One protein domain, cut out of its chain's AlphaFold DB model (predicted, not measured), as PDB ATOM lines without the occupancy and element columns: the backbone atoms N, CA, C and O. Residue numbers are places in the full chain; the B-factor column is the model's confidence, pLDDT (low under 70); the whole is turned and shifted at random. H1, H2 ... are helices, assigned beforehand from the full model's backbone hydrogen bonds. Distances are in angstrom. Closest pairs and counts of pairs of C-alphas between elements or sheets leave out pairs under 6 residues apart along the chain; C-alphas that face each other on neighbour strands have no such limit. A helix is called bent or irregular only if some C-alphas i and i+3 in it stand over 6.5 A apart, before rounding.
ATOM      1  N   THR A   5      13.792 -31.778  62.880       87.06
ATOM      2  CA  THR A   5      12.733 -32.567  63.537       87.06
ATOM      3  C   THR A   5      11.325 -31.979  63.354       87.06
ATOM      4  O   THR A   5      10.324 -32.697  63.358       87.06
ATOM      5  N   LYS A   6      11.190 -30.648  63.236       90.50
ATOM      6  CA  LYS A   6       9.884 -30.010  62.985       90.50
ATOM      7  C   LYS A   6       9.464 -30.155  61.528       90.50
ATOM      8  O   LYS A   6       8.263 -30.204  61.274       90.50
ATOM      9  N   ILE A   7      10.415 -30.180  60.604       90.44
ATOM     10  CA  ILE A   7      10.182 -30.389  59.175       90.44
ATOM     11  C   ILE A   7       9.766 -31.834  58.941       90.44
ATOM     12  O   ILE A   7       8.696 -32.052  58.383       90.44
ATOM     13  N   GLU A   8      10.519 -32.792  59.479       90.81
ATOM     14  CA  GLU A   8      10.207 -34.221  59.420       90.81
ATOM     15  C   GLU A   8       8.796 -34.497  59.928       90.81
ATOM     16  O   GLU A   8       7.976 -35.046  59.203       90.81
ATOM     17  N   LYS A   9       8.440 -34.003  61.122       94.38
ATOM     18  CA  LYS A   9       7.083 -34.172  61.670       94.38
ATOM     19  C   LYS A   9       5.989 -33.614  60.757       94.38
ATOM     20  O   LYS A   9       4.887 -34.163  60.715       94.38
ATOM     21  N   LYS A  10       6.253 -32.509  60.050       95.94
ATOM     22  CA  LYS A  10       5.295 -31.940  59.089       95.94
ATOM     23  C   LYS A  10       5.215 -32.788  57.827       95.94
ATOM     24  O   LYS A  10       4.102 -33.047  57.380       95.94
ATOM     25  N   PHE A  11       6.356 -33.232  57.302       95.44
ATOM     26  CA  PHE A  11       6.408 -34.119  56.149       95.44
ATOM     27  C   PHE A  11       5.703 -35.445  56.447       95.44
ATOM     28  O   PHE A  11       4.789 -35.798  55.716       95.44
ATOM     29  N   THR A  12       6.002 -36.104  57.573       95.19
ATOM     30  CA  THR A  12       5.331 -37.340  58.003       95.19
ATOM     31  C   THR A  12       3.818 -37.157  58.056       95.19
ATOM     32  O   THR A  12       3.085 -37.945  57.472       95.19
ATOM     33  N   ARG A  13       3.318 -36.088  58.694       96.12
ATOM     34  CA  ARG A  13       1.869 -35.829  58.774       96.12
ATOM     35  C   ARG A  13       1.234 -35.589  57.400       96.12
ATOM     36  O   ARG A  13       0.076 -35.938  57.195       96.12
ATOM     37  N   PHE A  14       1.972 -34.958  56.493       96.75
ATOM     38  CA  PHE A  14       1.553 -34.697  55.120       96.75
ATOM     39  C   PHE A  14       1.518 -35.986  54.276       96.75
ATOM     40  O   PHE A  14       0.513 -36.256  53.621       96.75
ATOM     41  N   SER A  15       2.573 -36.802  54.330       96.25
ATOM     42  CA  SER A  15       2.731 -38.022  53.530       96.25
ATOM     43  C   SER A  15       1.892 -39.196  54.040       96.25
ATOM     44  O   SER A  15       1.463 -40.035  53.251       96.25
ATOM     45  N   ASP A  16       1.616 -39.254  55.346       96.25
ATOM     46  CA  ASP A  16       0.869 -40.348  55.982       96.25
ATOM     47  C   ASP A  16      -0.539 -40.534  55.393       96.25
ATOM     48  O   ASP A  16      -1.038 -41.652  55.302       96.25
ATOM     49  N   VAL A  17      -1.156 -39.458  54.890       95.19
ATOM     50  CA  VAL A  17      -2.449 -39.504  54.180       95.19
ATOM     51  C   VAL A  17      -2.436 -40.503  53.025       95.19
ATOM     52  O   VAL A  17      -3.423 -41.218  52.827       95.19
ATOM     53  N   LEU A  18      -1.330 -40.544  52.282       93.25
ATOM     54  CA  LEU A  18      -1.156 -41.418  51.133       93.25
ATOM     55  C   LEU A  18      -0.539 -42.759  51.548       93.25
ATOM     56  O   LEU A  18      -1.069 -43.808  51.191       93.25
ATOM     57  N   ILE A  19       0.525 -42.733  52.357       94.25
ATOM     58  CA  ILE A  19       1.281 -43.933  52.754       94.25
ATOM     59  C   ILE A  19       0.403 -44.941  53.509       94.25
ATOM     60  O   ILE A  19       0.507 -46.141  53.260       94.25
ATOM     61  N   LYS A  20      -0.512 -44.489  54.378       94.00
ATOM     62  CA  LYS A  20      -1.391 -45.393  55.144       94.00
ATOM     63  C   LYS A  20      -2.362 -46.204  54.276       94.00
ATOM     64  O   LYS A  20      -2.932 -47.177  54.758       94.00
ATOM     65  N   LYS A  21      -2.600 -45.773  53.029       90.38
ATOM     66  CA  LYS A  21      -3.473 -46.467  52.066       90.38
ATOM     67  C   LYS A  21      -2.721 -47.577  51.315       90.38
ATOM     68  O   LYS A  21      -3.347 -48.365  50.613       90.38
ATOM     69  N   CYS A  22      -1.397 -47.652  51.455       93.69
ATOM     70  CA  CYS A  22      -0.551 -48.638  50.792       93.69
ATOM     71  C   CYS A  22      -0.423 -49.916  51.627       93.69
ATOM     72  O   CYS A  22      -0.127 -49.865  52.820       93.69
ATOM     73  N   THR A  23      -0.577 -51.072  50.985       94.56
ATOM     74  CA  THR A  23      -0.457 -52.379  51.644       94.56
ATOM     75  C   THR A  23       0.925 -52.989  51.447       94.56
ATOM     76  O   THR A  23       1.473 -53.579  52.378       94.56
ATOM     77  N   THR A  24       1.522 -52.815  50.265       95.56
ATOM     78  CA  THR A  24       2.840 -53.377  49.941       95.56
ATOM     79  C   THR A  24       3.957 -52.356  50.103       95.56
ATOM     80  O   THR A  24       3.745 -51.149  49.987       95.56
ATOM     81  N   GLU A  25       5.178 -52.843  50.319       93.06
ATOM     82  CA  GLU A  25       6.351 -51.969  50.413       93.06
ATOM     83  C   GLU A  25       6.585 -51.197  49.110       93.06
ATOM     84  O   GLU A  25       6.802 -49.992  49.133       93.06
ATOM     85  N   SER A  26       6.408 -51.844  47.955       91.81
ATOM     86  CA  SER A  26       6.501 -51.167  46.654       91.81
ATOM     87  C   SER A  26       5.498 -50.012  46.520       91.81
ATOM     88  O   SER A  26       5.851 -48.936  46.037       91.81
ATOM     89  N   GLN A  27       4.256 -50.193  46.989       91.94
ATOM     90  CA  GLN A  27       3.267 -49.113  47.006       91.94
ATOM     91  C   GLN A  27       3.678 -47.983  47.953       91.94
ATOM     92  O   GLN A  27       3.552 -46.820  47.579       91.94
ATOM     93  N   LYS A  28       4.202 -48.306  49.143       94.25
ATOM     94  CA  LYS A  28       4.687 -47.307  50.106       94.25
ATOM     95  C   LYS A  28       5.842 -46.487  49.542       94.25
ATOM     96  O   LYS A  28       5.823 -45.270  49.684       94.25
ATOM     97  N   GLN A  29       6.792 -47.118  48.852       91.00
ATOM     98  CA  GLN A  29       7.915 -46.421  48.217       91.00
ATOM     99  C   GLN A  29       7.439 -45.468  47.112       91.00
ATOM    100  O   GLN A  29       7.835 -44.303  47.086       91.00
ATOM    101  N   LYS A  30       6.500 -45.903  46.258       90.69
ATOM    102  CA  LYS A  30       5.875 -45.022  45.254       90.69
ATOM    103  C   LYS A  30       5.104 -43.865  45.897       90.69
ATOM    104  O   LYS A  30       5.247 -42.720  45.476       90.69
ATOM    105  N   ALA A  31       4.317 -44.147  46.934       93.94
ATOM    106  CA  ALA A  31       3.578 -43.138  47.688       93.94
ATOM    107  C   ALA A  31       4.498 -42.121  48.371       93.94
ATOM    108  O   ALA A  31       4.193 -40.926  48.396       93.94
ATOM    109  N   LEU A  32       5.629 -42.580  48.906       93.62
ATOM    110  CA  LEU A  32       6.653 -41.716  49.465       93.62
ATOM    111  C   LEU A  32       7.207 -40.794  48.376       93.62
ATOM    112  O   LEU A  32       7.137 -39.584  48.559       93.62
ATOM    113  N   GLY A  33       7.641 -41.333  47.230       91.38
ATOM    114  CA  GLY A  33       8.134 -40.544  46.092       91.38
ATOM    115  C   GLY A  33       7.144 -39.472  45.625       91.38
ATOM    116  O   GLY A  33       7.494 -38.294  45.555       91.38
ATOM    117  N   ILE A  34       5.873 -39.846  45.427       94.12
ATOM    118  CA  ILE A  34       4.788 -38.900  45.109       94.12
ATOM    119  C   ILE A  34       4.674 -37.817  46.190       94.12
ATOM    120  O   ILE A  34       4.615 -36.626  45.881       94.12
ATOM    121  N   SER A  35       4.684 -38.203  47.468       95.94
ATOM    122  CA  SER A  35       4.608 -37.251  48.581       95.94
ATOM    123  C   SER A  35       5.784 -36.279  48.578       95.94
ATOM    124  O   SER A  35       5.586 -35.094  48.839       95.94
ATOM    125  N   LYS A  36       7.001 -36.735  48.259       93.06
ATOM    126  CA  LYS A  36       8.168 -35.851  48.201       93.06
ATOM    127  C   LYS A  36       8.058 -34.823  47.061       93.06
ATOM    128  O   LYS A  36       8.340 -33.647  47.276       93.06
ATOM    129  N   ILE A  37       7.572 -35.226  45.884       93.12
ATOM    130  CA  ILE A  37       7.360 -34.323  44.735       93.12
ATOM    131  C   ILE A  37       6.299 -33.265  45.056       93.12
ATOM    132  O   ILE A  37       6.508 -32.068  44.853       93.12
ATOM    133  N   LEU A  38       5.176 -33.685  45.639       96.19
ATOM    134  CA  LEU A  38       4.111 -32.771  46.057       96.19
ATOM    135  C   LEU A  38       4.568 -31.820  47.174       96.19
ATOM    136  O   LEU A  38       4.162 -30.655  47.215       96.19
ATOM    137  N   TRP A  39       5.429 -32.303  48.071       95.75
ATOM    138  CA  TRP A  39       6.068 -31.479  49.089       95.75
ATOM    139  C   TRP A  39       6.968 -30.411  48.466       95.75
ATOM    140  O   TRP A  39       6.885 -29.248  48.859       95.75
ATOM    141  N   LEU A  40       7.763 -30.766  47.453       93.06
ATOM    142  CA  LEU A  40       8.621 -29.822  46.738       93.06
ATOM    143  C   LEU A  40       7.812 -28.677  46.115       93.06
ATOM    144  O   LEU A  40       8.130 -27.503  46.321       93.06
ATOM    145  N   LEU A  41       6.736 -29.011  45.396       94.31
ATOM    146  CA  LEU A  41       5.842 -28.019  44.794       94.31
ATOM    147  C   LEU A  41       5.242 -27.091  45.861       94.31
ATOM    148  O   LEU A  41       5.223 -25.870  45.686       94.31
ATOM    149  N   LEU A  42       4.824 -27.649  47.002       96.12
ATOM    150  CA  LEU A  42       4.257 -26.886  48.115       96.12
ATOM    151  C   LEU A  42       5.243 -25.857  48.685       96.12
ATOM    152  O   LEU A  42       4.868 -24.696  48.903       96.12
ATOM    153  N   VAL A  43       6.480 -26.280  48.968       93.88
ATOM    154  CA  VAL A  43       7.486 -25.424  49.620       93.88
ATOM    155  C   VAL A  43       8.111 -24.411  48.666       93.88
ATOM    156  O   VAL A  43       8.522 -23.347  49.115       93.88
ATOM    157  N   ARG A  44       8.092 -24.675  47.354       90.69
ATOM    158  CA  ARG A  44       8.397 -23.671  46.324       90.69
ATOM    159  C   ARG A  44       7.243 -22.700  46.067       90.69
ATOM    160  O   ARG A  44       7.429 -21.676  45.420       90.69
ATOM    161  N   GLY A  45       6.043 -23.012  46.556       93.19
ATOM    162  CA  GLY A  45       4.834 -22.257  46.234       93.19
ATOM    163  C   GLY A  45       4.400 -22.383  44.777       93.19
ATOM    164  O   GLY A  45       3.741 -21.485  44.262       93.19
ATOM    165  N   GLN A  46       4.767 -23.493  44.139       94.75
ATOM    166  CA  GLN A  46       4.444 -23.838  42.755       94.75
ATOM    167  C   GLN A  46       3.332 -24.894  42.671       94.75
ATOM    168  O   GLN A  46       3.117 -25.481  41.617       94.75
ATOM    169  N   ASP A  47       2.618 -25.143  43.766       96.06
ATOM    170  CA  ASP A  47       1.533 -26.114  43.871       96.06
ATOM    171  C   ASP A  47       0.206 -25.609  43.278       96.06
ATOM    172  O   ASP A  47      -0.826 -25.612  43.950       96.06
ATOM    173  N   THR A  48       0.224 -25.140  42.029       97.69
ATOM    174  CA  THR A  48      -1.000 -24.915  41.242       97.69
ATOM    175  C   THR A  48      -1.579 -26.254  40.779       97.69
ATOM    176  O   THR A  48      -0.856 -27.248  40.708       97.69
ATOM    177  N   GLU A  49      -2.876 -26.303  40.460       97.19
ATOM    178  CA  GLU A  49      -3.508 -27.538  39.966       97.19
ATOM    179  C   GLU A  49      -2.817 -28.078  38.713       97.19
ATOM    180  O   GLU A  49      -2.534 -29.270  38.644       97.19
ATOM    181  N   GLU A  50      -2.463 -27.200  37.774       97.81
ATOM    182  CA  GLU A  50      -1.748 -27.551  36.544       97.81
ATOM    183  C   GLU A  50      -0.365 -28.161  36.816       97.81
ATOM    184  O   GLU A  50      -0.032 -29.209  36.259       97.81
ATOM    185  N   ASN A  51       0.431 -27.558  37.704       97.56
ATOM    186  CA  ASN A  51       1.767 -28.067  38.025       97.56
ATOM    187  C   ASN A  51       1.697 -29.406  38.764       97.56
ATOM    188  O   ASN A  51       2.474 -30.315  38.479       97.56
ATOM    189  N   VAL A  52       0.755 -29.533  39.703       98.00
ATOM    190  CA  VAL A  52       0.522 -30.782  40.436       98.00
ATOM    191  C   VAL A  52       0.052 -31.874  39.476       98.00
ATOM    192  O   VAL A  52       0.593 -32.976  39.509       98.00
ATOM    193  N   TYR A  53      -0.897 -31.567  38.589       98.00
ATOM    194  CA  TYR A  53      -1.358 -32.491  37.556       98.00
ATOM    195  C   TYR A  53      -0.197 -32.940  36.666       98.00
ATOM    196  O   TYR A  53      -0.001 -34.139  36.487       98.00
ATOM    197  N   SER A  54       0.597 -31.998  36.154       97.00
ATOM    198  CA  SER A  54       1.695 -32.292  35.228       97.00
ATOM    199  C   SER A  54       2.742 -33.196  35.877       97.00
ATOM    200  O   SER A  54       3.064 -34.248  35.327       97.00
ATOM    201  N   ALA A  55       3.189 -32.860  37.092       94.62
ATOM    202  CA  ALA A  55       4.161 -33.663  37.835       94.62
ATOM    203  C   ALA A  55       3.644 -35.079  38.139       94.62
ATOM    204  O   ALA A  55       4.376 -36.058  38.020       94.62
ATOM    205  N   LEU A  56       2.369 -35.214  38.513       95.62
ATOM    206  CA  LEU A  56       1.768 -36.517  38.795       95.62
ATOM    207  C   LEU A  56       1.536 -37.340  37.525       95.62
ATOM    208  O   LEU A  56       1.761 -38.551  37.535       95.62
ATOM    209  N   PHE A  57       1.126 -36.709  36.425       96.06
ATOM    210  CA  PHE A  57       0.926 -37.385  35.147       96.06
ATOM    211  C   PHE A  57       2.230 -37.965  34.604       96.06
ATOM    212  O   PHE A  57       2.215 -39.051  34.030       96.06
ATOM    213  N   GLU A  58       3.370 -37.313  34.840       92.81
ATOM    214  CA  GLU A  58       4.667 -37.873  34.464       92.81
ATOM    215  C   GLU A  58       4.990 -39.197  35.163       92.81
ATOM    216  O   GLU A  58       5.647 -40.043  34.560       92.81
ATOM    217  N   ILE A  59       4.484 -39.403  36.379       90.56
ATOM    218  CA  ILE A  59       4.727 -40.602  37.191       90.56
ATOM    219  C   ILE A  59       3.677 -41.678  36.907       90.56
ATOM    220  O   ILE A  59       4.005 -42.852  36.748       90.56
ATOM    221  N   LEU A  60       2.402 -41.282  36.894       91.56
ATOM    222  CA  LEU A  60       1.269 -42.202  36.828       91.56
ATOM    223  C   LEU A  60       0.944 -42.618  35.392       91.56
ATOM    224  O   LEU A  60       0.467 -43.730  35.189       91.56
ATOM    225  N   LYS A  61       1.201 -41.737  34.413       93.44
ATOM    226  CA  LYS A  61       0.860 -41.921  32.990       93.44
ATOM    227  C   LYS A  61      -0.606 -42.329  32.761       93.44
ATOM    228  O   LYS A  61      -0.920 -42.966  31.761       93.44
ATOM    229  N   ASP A  62      -1.493 -41.933  33.675       96.75
ATOM    230  CA  ASP A  62      -2.916 -42.262  33.674       96.75
ATOM    231  C   ASP A  62      -3.747 -41.055  34.128       96.75
ATOM    232  O   ASP A  62      -3.495 -40.476  35.185       96.75
ATOM    233  N   HIS A  63      -4.731 -40.659  33.319       95.56
ATOM    234  CA  HIS A  63      -5.485 -39.419  33.526       95.56
ATOM    235  C   HIS A  63      -6.392 -39.476  34.762       95.56
ATOM    236  O   HIS A  63      -6.372 -38.556  35.583       95.56
ATOM    237  N   GLU A  64      -7.164 -40.554  34.918       97.19
ATOM    238  CA  GLU A  64      -8.127 -40.697  36.017       97.19
ATOM    239  C   GLU A  64      -7.420 -40.794  37.371       97.19
ATOM    240  O   GLU A  64      -7.802 -40.123  38.341       97.19
ATOM    241  N   SER A  65      -6.334 -41.569  37.429       94.38
ATOM    242  CA  SER A  65      -5.476 -41.627  38.607       94.38
ATOM    243  C   SER A  65      -4.887 -40.254  38.901       94.38
ATOM    244  O   SER A  65      -4.990 -39.790  40.035       94.38
ATOM    245  N   THR A  66      -4.339 -39.545  37.909       97.06
ATOM    246  CA  THR A  66      -3.784 -38.204  38.139       97.06
ATOM    247  C   THR A  66      -4.821 -37.249  38.726       97.06
ATOM    248  O   THR A  66      -4.532 -36.619  39.742       97.06
ATOM    249  N   ILE A  67      -6.037 -37.174  38.173       97.56
ATOM    250  CA  ILE A  67      -7.111 -36.328  38.729       97.56
ATOM    251  C   ILE A  67      -7.415 -36.704  40.185       97.56
ATOM    252  O   ILE A  67      -7.562 -35.829  41.048       97.56
ATOM    253  N   SER A  68      -7.474 -38.004  40.474       95.62
ATOM    254  CA  SER A  68      -7.737 -38.512  41.821       95.62
ATOM    255  C   SER A  68      -6.641 -38.091  42.807       95.62
ATOM    256  O   SER A  68      -6.939 -37.644  43.917       95.62
ATOM    257  N   PHE A  69      -5.372 -38.162  42.398       95.88
ATOM    258  CA  PHE A  69      -4.234 -37.745  43.221       95.88
ATOM    259  C   PHE A  69      -4.116 -36.219  43.363       95.88
ATOM    260  O   PHE A  69      -3.783 -35.748  44.451       95.88
ATOM    261  N   VAL A  70      -4.441 -35.439  42.326       97.62
ATOM    262  CA  VAL A  70      -4.541 -33.969  42.409       97.62
ATOM    263  C   VAL A  70      -5.578 -33.585  43.467       97.62
ATOM    264  O   VAL A  70      -5.295 -32.796  44.372       97.62
ATOM    265  N   SER A  71      -6.758 -34.207  43.413       97.19
ATOM    266  CA  SER A  71      -7.826 -33.980  44.391       97.19
ATOM    267  C   SER A  71      -7.382 -34.380  45.802       97.19
ATOM    268  O   SER A  71      -7.514 -33.597  46.747       97.19
ATOM    269  N   LEU A  72      -6.777 -35.562  45.953       96.44
ATOM    270  CA  LEU A  72      -6.230 -36.031  47.228       96.44
ATOM    271  C   LEU A  72      -5.220 -35.035  47.817       96.44
ATOM    272  O   LEU A  72      -5.246 -34.758  49.019       96.44
ATOM    273  N   TYR A  73      -4.351 -34.468  46.979       97.88
ATOM    274  CA  TYR A  73      -3.360 -33.493  47.408       97.88
ATOM    275  C   TYR A  73      -4.009 -32.231  47.992       97.88
ATOM    276  O   TYR A  73      -3.716 -31.875  49.139       97.88
ATOM    277  N   PHE A  74      -4.897 -31.569  47.244       97.25
ATOM    278  CA  PHE A  74      -5.473 -30.289  47.675       97.25
ATOM    279  C   PHE A  74      -6.451 -30.436  48.844       97.25
ATOM    280  O   PHE A  74      -6.450 -29.583  49.738       97.25
ATOM    281  N   TYR A  75      -7.239 -31.514  48.879       96.31
ATOM    282  CA  TYR A  75      -8.276 -31.699  49.896       96.31
ATOM    283  C   TYR A  75      -7.785 -32.429  51.152       96.31
ATOM    284  O   TYR A  75      -8.169 -32.052  52.262       96.31
ATOM    285  N   GLU A  76      -6.910 -33.431  51.028       95.81
ATOM    286  CA  GLU A  76      -6.494 -34.250  52.177       95.81
ATOM    287  C   GLU A  76      -5.051 -34.006  52.620       95.81
ATOM    288  O   GLU A  76      -4.822 -33.851  53.819       95.81
ATOM    289  N   MET A  77      -4.075 -33.986  51.706       97.19
ATOM    290  CA  MET A  77      -2.656 -33.908  52.090       97.19
ATOM    291  C   MET A  77      -2.277 -32.497  52.546       97.19
ATOM    292  O   MET A  77      -1.816 -32.295  53.672       97.19
ATOM    293  N   LYS A  78      -2.527 -31.492  51.699       96.44
ATOM    294  CA  LYS A  78      -2.215 -30.085  51.982       96.44
ATOM    295  C   LYS A  78      -2.980 -29.566  53.200       96.44
ATOM    296  O   LYS A  78      -2.426 -28.798  53.984       96.44
ATOM    297  N   SER A  79      -4.210 -30.036  53.417       95.56
ATOM    298  CA  SER A  79      -5.032 -29.649  54.571       95.56
ATOM    299  C   SER A  79      -4.492 -30.153  55.916       95.56
ATOM    300  O   SER A  79      -4.848 -29.607  56.963       95.56
ATOM    301  N   LYS A  80      -3.558 -31.120  55.926       96.44
ATOM    302  CA  LYS A  80      -2.816 -31.499  57.142       96.44
ATOM    303  C   LYS A  80      -1.848 -30.425  57.619       96.44
ATOM    304  O   LYS A  80      -1.307 -30.549  58.719       96.44
ATOM    305  N   LEU A  81      -1.598 -29.384  56.836       96.50
ATOM    306  CA  LEU A  81      -0.721 -28.279  57.195       96.50
ATOM    307  C   LEU A  81      -1.545 -26.998  57.315       96.50
ATOM    308  O   LEU A  81      -2.318 -26.632  56.433       96.50
ATOM    309  N   ARG A  82      -1.360 -26.268  58.414       95.88
ATOM    310  CA  ARG A  82      -1.966 -24.944  58.581       95.88
ATOM    311  C   ARG A  82      -1.280 -23.951  57.643       95.88
ATOM    312  O   ARG A  82      -0.077 -24.043  57.409       95.88
ATOM    313  N   LYS A  83      -2.003 -22.911  57.213       94.88
ATOM    314  CA  LYS A  83      -1.448 -21.822  56.377       94.88
ATOM    315  C   LYS A  83      -0.146 -21.233  56.944       94.88
ATOM    316  O   LYS A  83       0.792 -20.979  56.195       94.88
ATOM    317  N   VAL A  84      -0.064 -21.064  58.269       95.25
ATOM    318  CA  VAL A  84       1.153 -20.583  58.949       95.25
ATOM    319  C   VAL A  84       2.326 -21.559  58.829       95.25
ATOM    320  O   VAL A  84       3.459 -21.124  58.654       95.25
ATOM    321  N   GLU A  85       2.071 -22.868  58.867       95.44
ATOM    322  CA  GLU A  85       3.112 -23.888  58.715       95.44
ATOM    323  C   GLU A  85       3.630 -23.916  57.278       95.44
ATOM    324  O   GLU A  85       4.838 -23.962  57.079       95.44
ATOM    325  N   ILE A  86       2.740 -23.798  56.288       95.38
ATOM    326  CA  ILE A  86       3.123 -23.687  54.873       95.38
ATOM    327  C   ILE A  86       3.988 -22.441  54.656       95.38
ATOM    328  O   ILE A  86       5.047 -22.531  54.043       95.38
ATOM    329  N   LYS A  87       3.596 -21.286  55.212       94.19
ATOM    330  CA  LYS A  87       4.405 -20.059  55.138       94.19
ATOM    331  C   LYS A  87       5.788 -20.246  55.770       94.19
ATOM    332  O   LYS A  87       6.781 -19.822  55.194       94.19
ATOM    333  N   GLN A  88       5.865 -20.893  56.933       93.31
ATOM    334  CA  GLN A  88       7.143 -21.183  57.592       93.31
ATOM    335  C   GLN A  88       8.029 -22.116  56.763       93.31
ATOM    336  O   GLN A  88       9.233 -21.894  56.713       93.31
ATOM    337  N   LEU A  89       7.446 -23.131  56.118       92.88
ATOM    338  CA  LEU A  89       8.166 -24.046  55.232       92.88
ATOM    339  C   LEU A  89       8.713 -23.315  54.004       92.88
ATOM    340  O   LEU A  89       9.900 -23.416  53.722       92.88
ATOM    341  N   ARG A  90       7.884 -22.509  53.331       92.94
ATOM    342  CA  ARG A  90       8.314 -21.696  52.181       92.94
ATOM    343  C   ARG A  90       9.447 -20.740  52.547       92.94
ATOM    344  O   ARG A  90      10.447 -20.682  51.851       92.94
ATOM    345  N   ASN A  91       9.335 -20.058  53.687       90.56
ATOM    346  CA  ASN A  91      10.400 -19.187  54.192       90.56
ATOM    347  C   ASN A  91      11.664 -19.958  54.608       90.56
ATOM    348  O   ASN A  91      12.746 -19.386  54.656       90.56
ATOM    349  N   HIS A  92      11.534 -21.223  55.008       88.56
ATOM    350  CA  HIS A  92      12.680 -22.039  55.387       88.56
ATOM    351  C   HIS A  92      13.471 -22.498  54.159       88.56
ATOM    352  O   HIS A  92      14.697 -22.445  54.202       88.56
ATOM    353  N   TYR A  93      12.765 -22.888  53.093       87.62
ATOM    354  CA  TYR A  93      13.320 -23.380  51.827       87.62
ATOM    355  C   TYR A  93      13.501 -22.300  50.749       87.62
ATOM    356  O   TYR A  93      13.874 -22.620  49.626       87.62
ATOM    357  N   SER A  94      13.252 -21.025  51.058       83.38
ATOM    358  CA  SER A  94      13.642 -19.911  50.181       83.38
ATOM    359  C   SER A  94      15.156 -19.672  50.172       83.38
ATOM    360  O   SER A  94      15.652 -18.901  49.359       83.38
ATOM    361  N   ASP A  95      15.867 -20.290  51.114       79.94
ATOM    362  CA  ASP A  95      17.322 -20.344  51.183       79.94
ATOM    363  C   ASP A  95      17.846 -21.401  50.199       79.94
ATOM    364  O   ASP A  95      17.411 -22.555  50.246       79.94
ATOM    365  N   SER A  96      18.752 -21.012  49.299       71.62
ATOM    366  CA  SER A  96      19.258 -21.874  48.225       71.62
ATOM    367  C   SER A  96      19.994 -23.110  48.738       71.62
ATOM    368  O   SER A  96      19.905 -24.157  48.106       71.62
ATOM    369  N   GLU A  97      20.676 -23.015  49.882       75.94
ATOM    370  CA  GLU A  97      21.407 -24.145  50.476       75.94
ATOM    371  C   GLU A  97      20.433 -25.221  50.969       75.94
ATOM    372  O   GLU A  97      20.520 -26.386  50.592       75.94
ATOM    373  N   ARG A  98      19.389 -24.808  51.693       73.12
ATOM    374  CA  ARG A  98      18.343 -25.729  52.170       73.12
ATOM    375  C   ARG A  98      17.465 -26.264  51.057       73.12
ATOM    376  O   ARG A  98      16.877 -27.339  51.164       73.12
ATOM    377  N   PHE A  99      17.316 -25.476  49.998       75.69
ATOM    378  CA  PHE A  99      16.655 -25.943  48.799       75.69
ATOM    379  C   PHE A  99      17.471 -27.054  48.123       75.69
ATOM    380  O   PHE A  99      16.888 -28.047  47.688       75.69
ATOM    381  N   GLN A 100      18.800 -26.916  48.080       74.19
ATOM    382  CA  GLN A 100      19.690 -27.940  47.544       74.19
ATOM    383  C   GLN A 100      19.616 -29.232  48.366       74.19
ATOM    384  O   GLN A 100      19.384 -30.281  47.781       74.19
ATOM    385  N   GLU A 101      19.654 -29.158  49.701       73.06
ATOM    386  CA  GLU A 101      19.478 -30.328  50.585       73.06
ATOM    387  C   GLU A 101      18.158 -31.075  50.320       73.06
ATOM    388  O   GLU A 101      18.113 -32.306  50.260       73.06
ATOM    389  N   LEU A 102      17.063 -30.333  50.114       73.81
ATOM    390  CA  LEU A 102      15.773 -30.919  49.754       73.81
ATOM    391  C   LEU A 102      15.801 -31.562  48.362       73.81
ATOM    392  O   LEU A 102      15.165 -32.595  48.155       73.81
ATOM    393  N   SER A 103      16.497 -30.940  47.410       70.38
ATOM    394  CA  SER A 103      16.668 -31.472  46.059       70.38
ATOM    395  C   SER A 103      17.495 -32.757  46.073       70.38
ATOM    396  O   SER A 103      17.123 -33.718  45.410       70.38
ATOM    397  N   ASP A 104      18.559 -32.815  46.870       74.75
ATOM    398  CA  ASP A 104      19.424 -33.989  46.996       74.75
ATOM    399  C   ASP A 104      18.674 -35.165  47.639       74.75
ATOM    400  O   ASP A 104      18.744 -36.291  47.149       74.75
ATOM    401  N   TRP A 105      17.827 -34.891  48.637       69.62
ATOM    402  CA  TRP A 105      16.923 -35.879  49.242       69.62
ATOM    403  C   TRP A 105      15.881 -36.471  48.269       69.62
ATOM    404  O   TRP A 105      15.279 -37.522  48.536       69.62
ATOM    405  N   LEU A 106      15.622 -35.797  47.146       65.69
ATOM    406  CA  LEU A 106      14.755 -36.287  46.071       65.69
ATOM    407  C   LEU A 106      15.518 -37.136  45.045       65.69
ATOM    408  O   LEU A 106      14.916 -38.027  44.447       65.69
ATOM    409  N   SER A 107      16.820 -36.896  44.879       60.09
ATOM    410  CA  SER A 107      17.702 -37.591  43.930       60.09
ATOM    411  C   SER A 107      17.966 -39.054  44.296       60.09
ATOM    412  O   SER A 107      18.236 -39.862  43.417       60.09
ATOM    413  N   GLU A 108      17.840 -39.427  45.573       56.84
ATOM    414  CA  GLU A 108      18.069 -40.798  46.076       56.84
ATOM    415  C   GLU A 108      17.033 -41.844  45.603       56.84
ATOM    416  O   GLU A 108      17.114 -43.010  45.980       56.84
ATOM    417  N   PHE A 109      16.028 -41.440  44.817       48.44
ATOM    418  CA  PHE A 109      14.935 -42.299  44.338       48.44
ATOM    419  C   PHE A 109      14.946 -42.542  42.818       48.44
ATOM    420  O   PHE A 109      14.006 -43.161  42.305       48.44
TER     421      PHE A 109
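AT A GLANCE: This is residues 5 to 109 of the 110 residues of an uncharacterized protein of Candidatus Kentron sp. DK (UniProt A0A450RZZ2). The long helix H2 runs through the middle of this model, with H1 and H3 on two sides of it, H4 spanning from H3 to H1 on a third, and H6 on the side away from H4. H5 lies crosswise at the last residues of H2, so that five helices surround one. The printed part has 105 residues with six named helices, H1 to H6 in order along the chain, and no named strand; its class is all helix. It is compact, with a radius of gyration of the C-alphas of 13.2 A, and rounded, spanning 35 by 28 by 24 A.

HOW THE PARTS SIT: H2, residues 25 to 44, is the hub, touching four other helices. H1, residues 5 to 19, touches it at a steep tilt of 55 degrees, opposite ways; their closest C-alphas, those of Ser 15 and Ser 35, are 5.3 A apart. H3, residues 49 to 60, forms a helical hairpin with H2, at a shallow tilt of 26 degrees; they touch through residues 34 to 41 and 51 to 56 alone, closest at the C-alphas of Leu 38 and Val 52, 7.0 A. H5, residues 83 to 93, is about perpendicular to H2 at 87 degrees and touches its residues 42 to 44 alone, closest at the C-alphas of Val 43 and Arg 90, 4.6 A. H6, residues 96 to 107, touches H2 with residues 102 to 106 alone, at a shallow tilt of 21 degrees, opposite ways; the closest C-alphas are those of Lys 36 and Leu 106, 6.9 A. H4, residues 63 to 80, is close to H2 but not clearly touching, at 7.6 A between the C-alphas of Leu 38 and Tyr 73. It touches H3 with residues 63 to 70 alone, closest at Phe 57 and Thr 66, C-alphas 5.6 A apart, and H1 with residues 76 to 80 alone, closest at Phe 14 and Met 77, C-alphas 5.2 A apart. H4 and H6 are apart. Every O i to N i+4 pair is within hydrogen-bond range in H2, H5 and H6, against 9 of 11 in H1, 7 of 8 in H3 and 11 of 14 in H4.

IN THESE COORDINATES: H2 is 28.7 A long, from C-alpha 25 at (6.351, -51.969, 50.413) to C-alpha 44 at (8.397, -23.671, 46.324). H4 is 25.1 A long, with a kink of 35 degrees near residue 73; it is irregular, but only just, with C-alphas 75 and 78 6.6 A apart. H1 is 19.4 A long and begins at C-alpha 5, (12.733, -32.567, 63.537). H3, H5 and H6 measure 15.7, 15.5 and 16.4 A.

THE WHOLE: The C-alphas farthest apart, those of Glu 64 and Glu 97, are 36.8 A apart. The printed part has no cut, and its five links between helices are tight. Mean pLDDT of the printed part is 90.9; residues 105 to 109 are under 70.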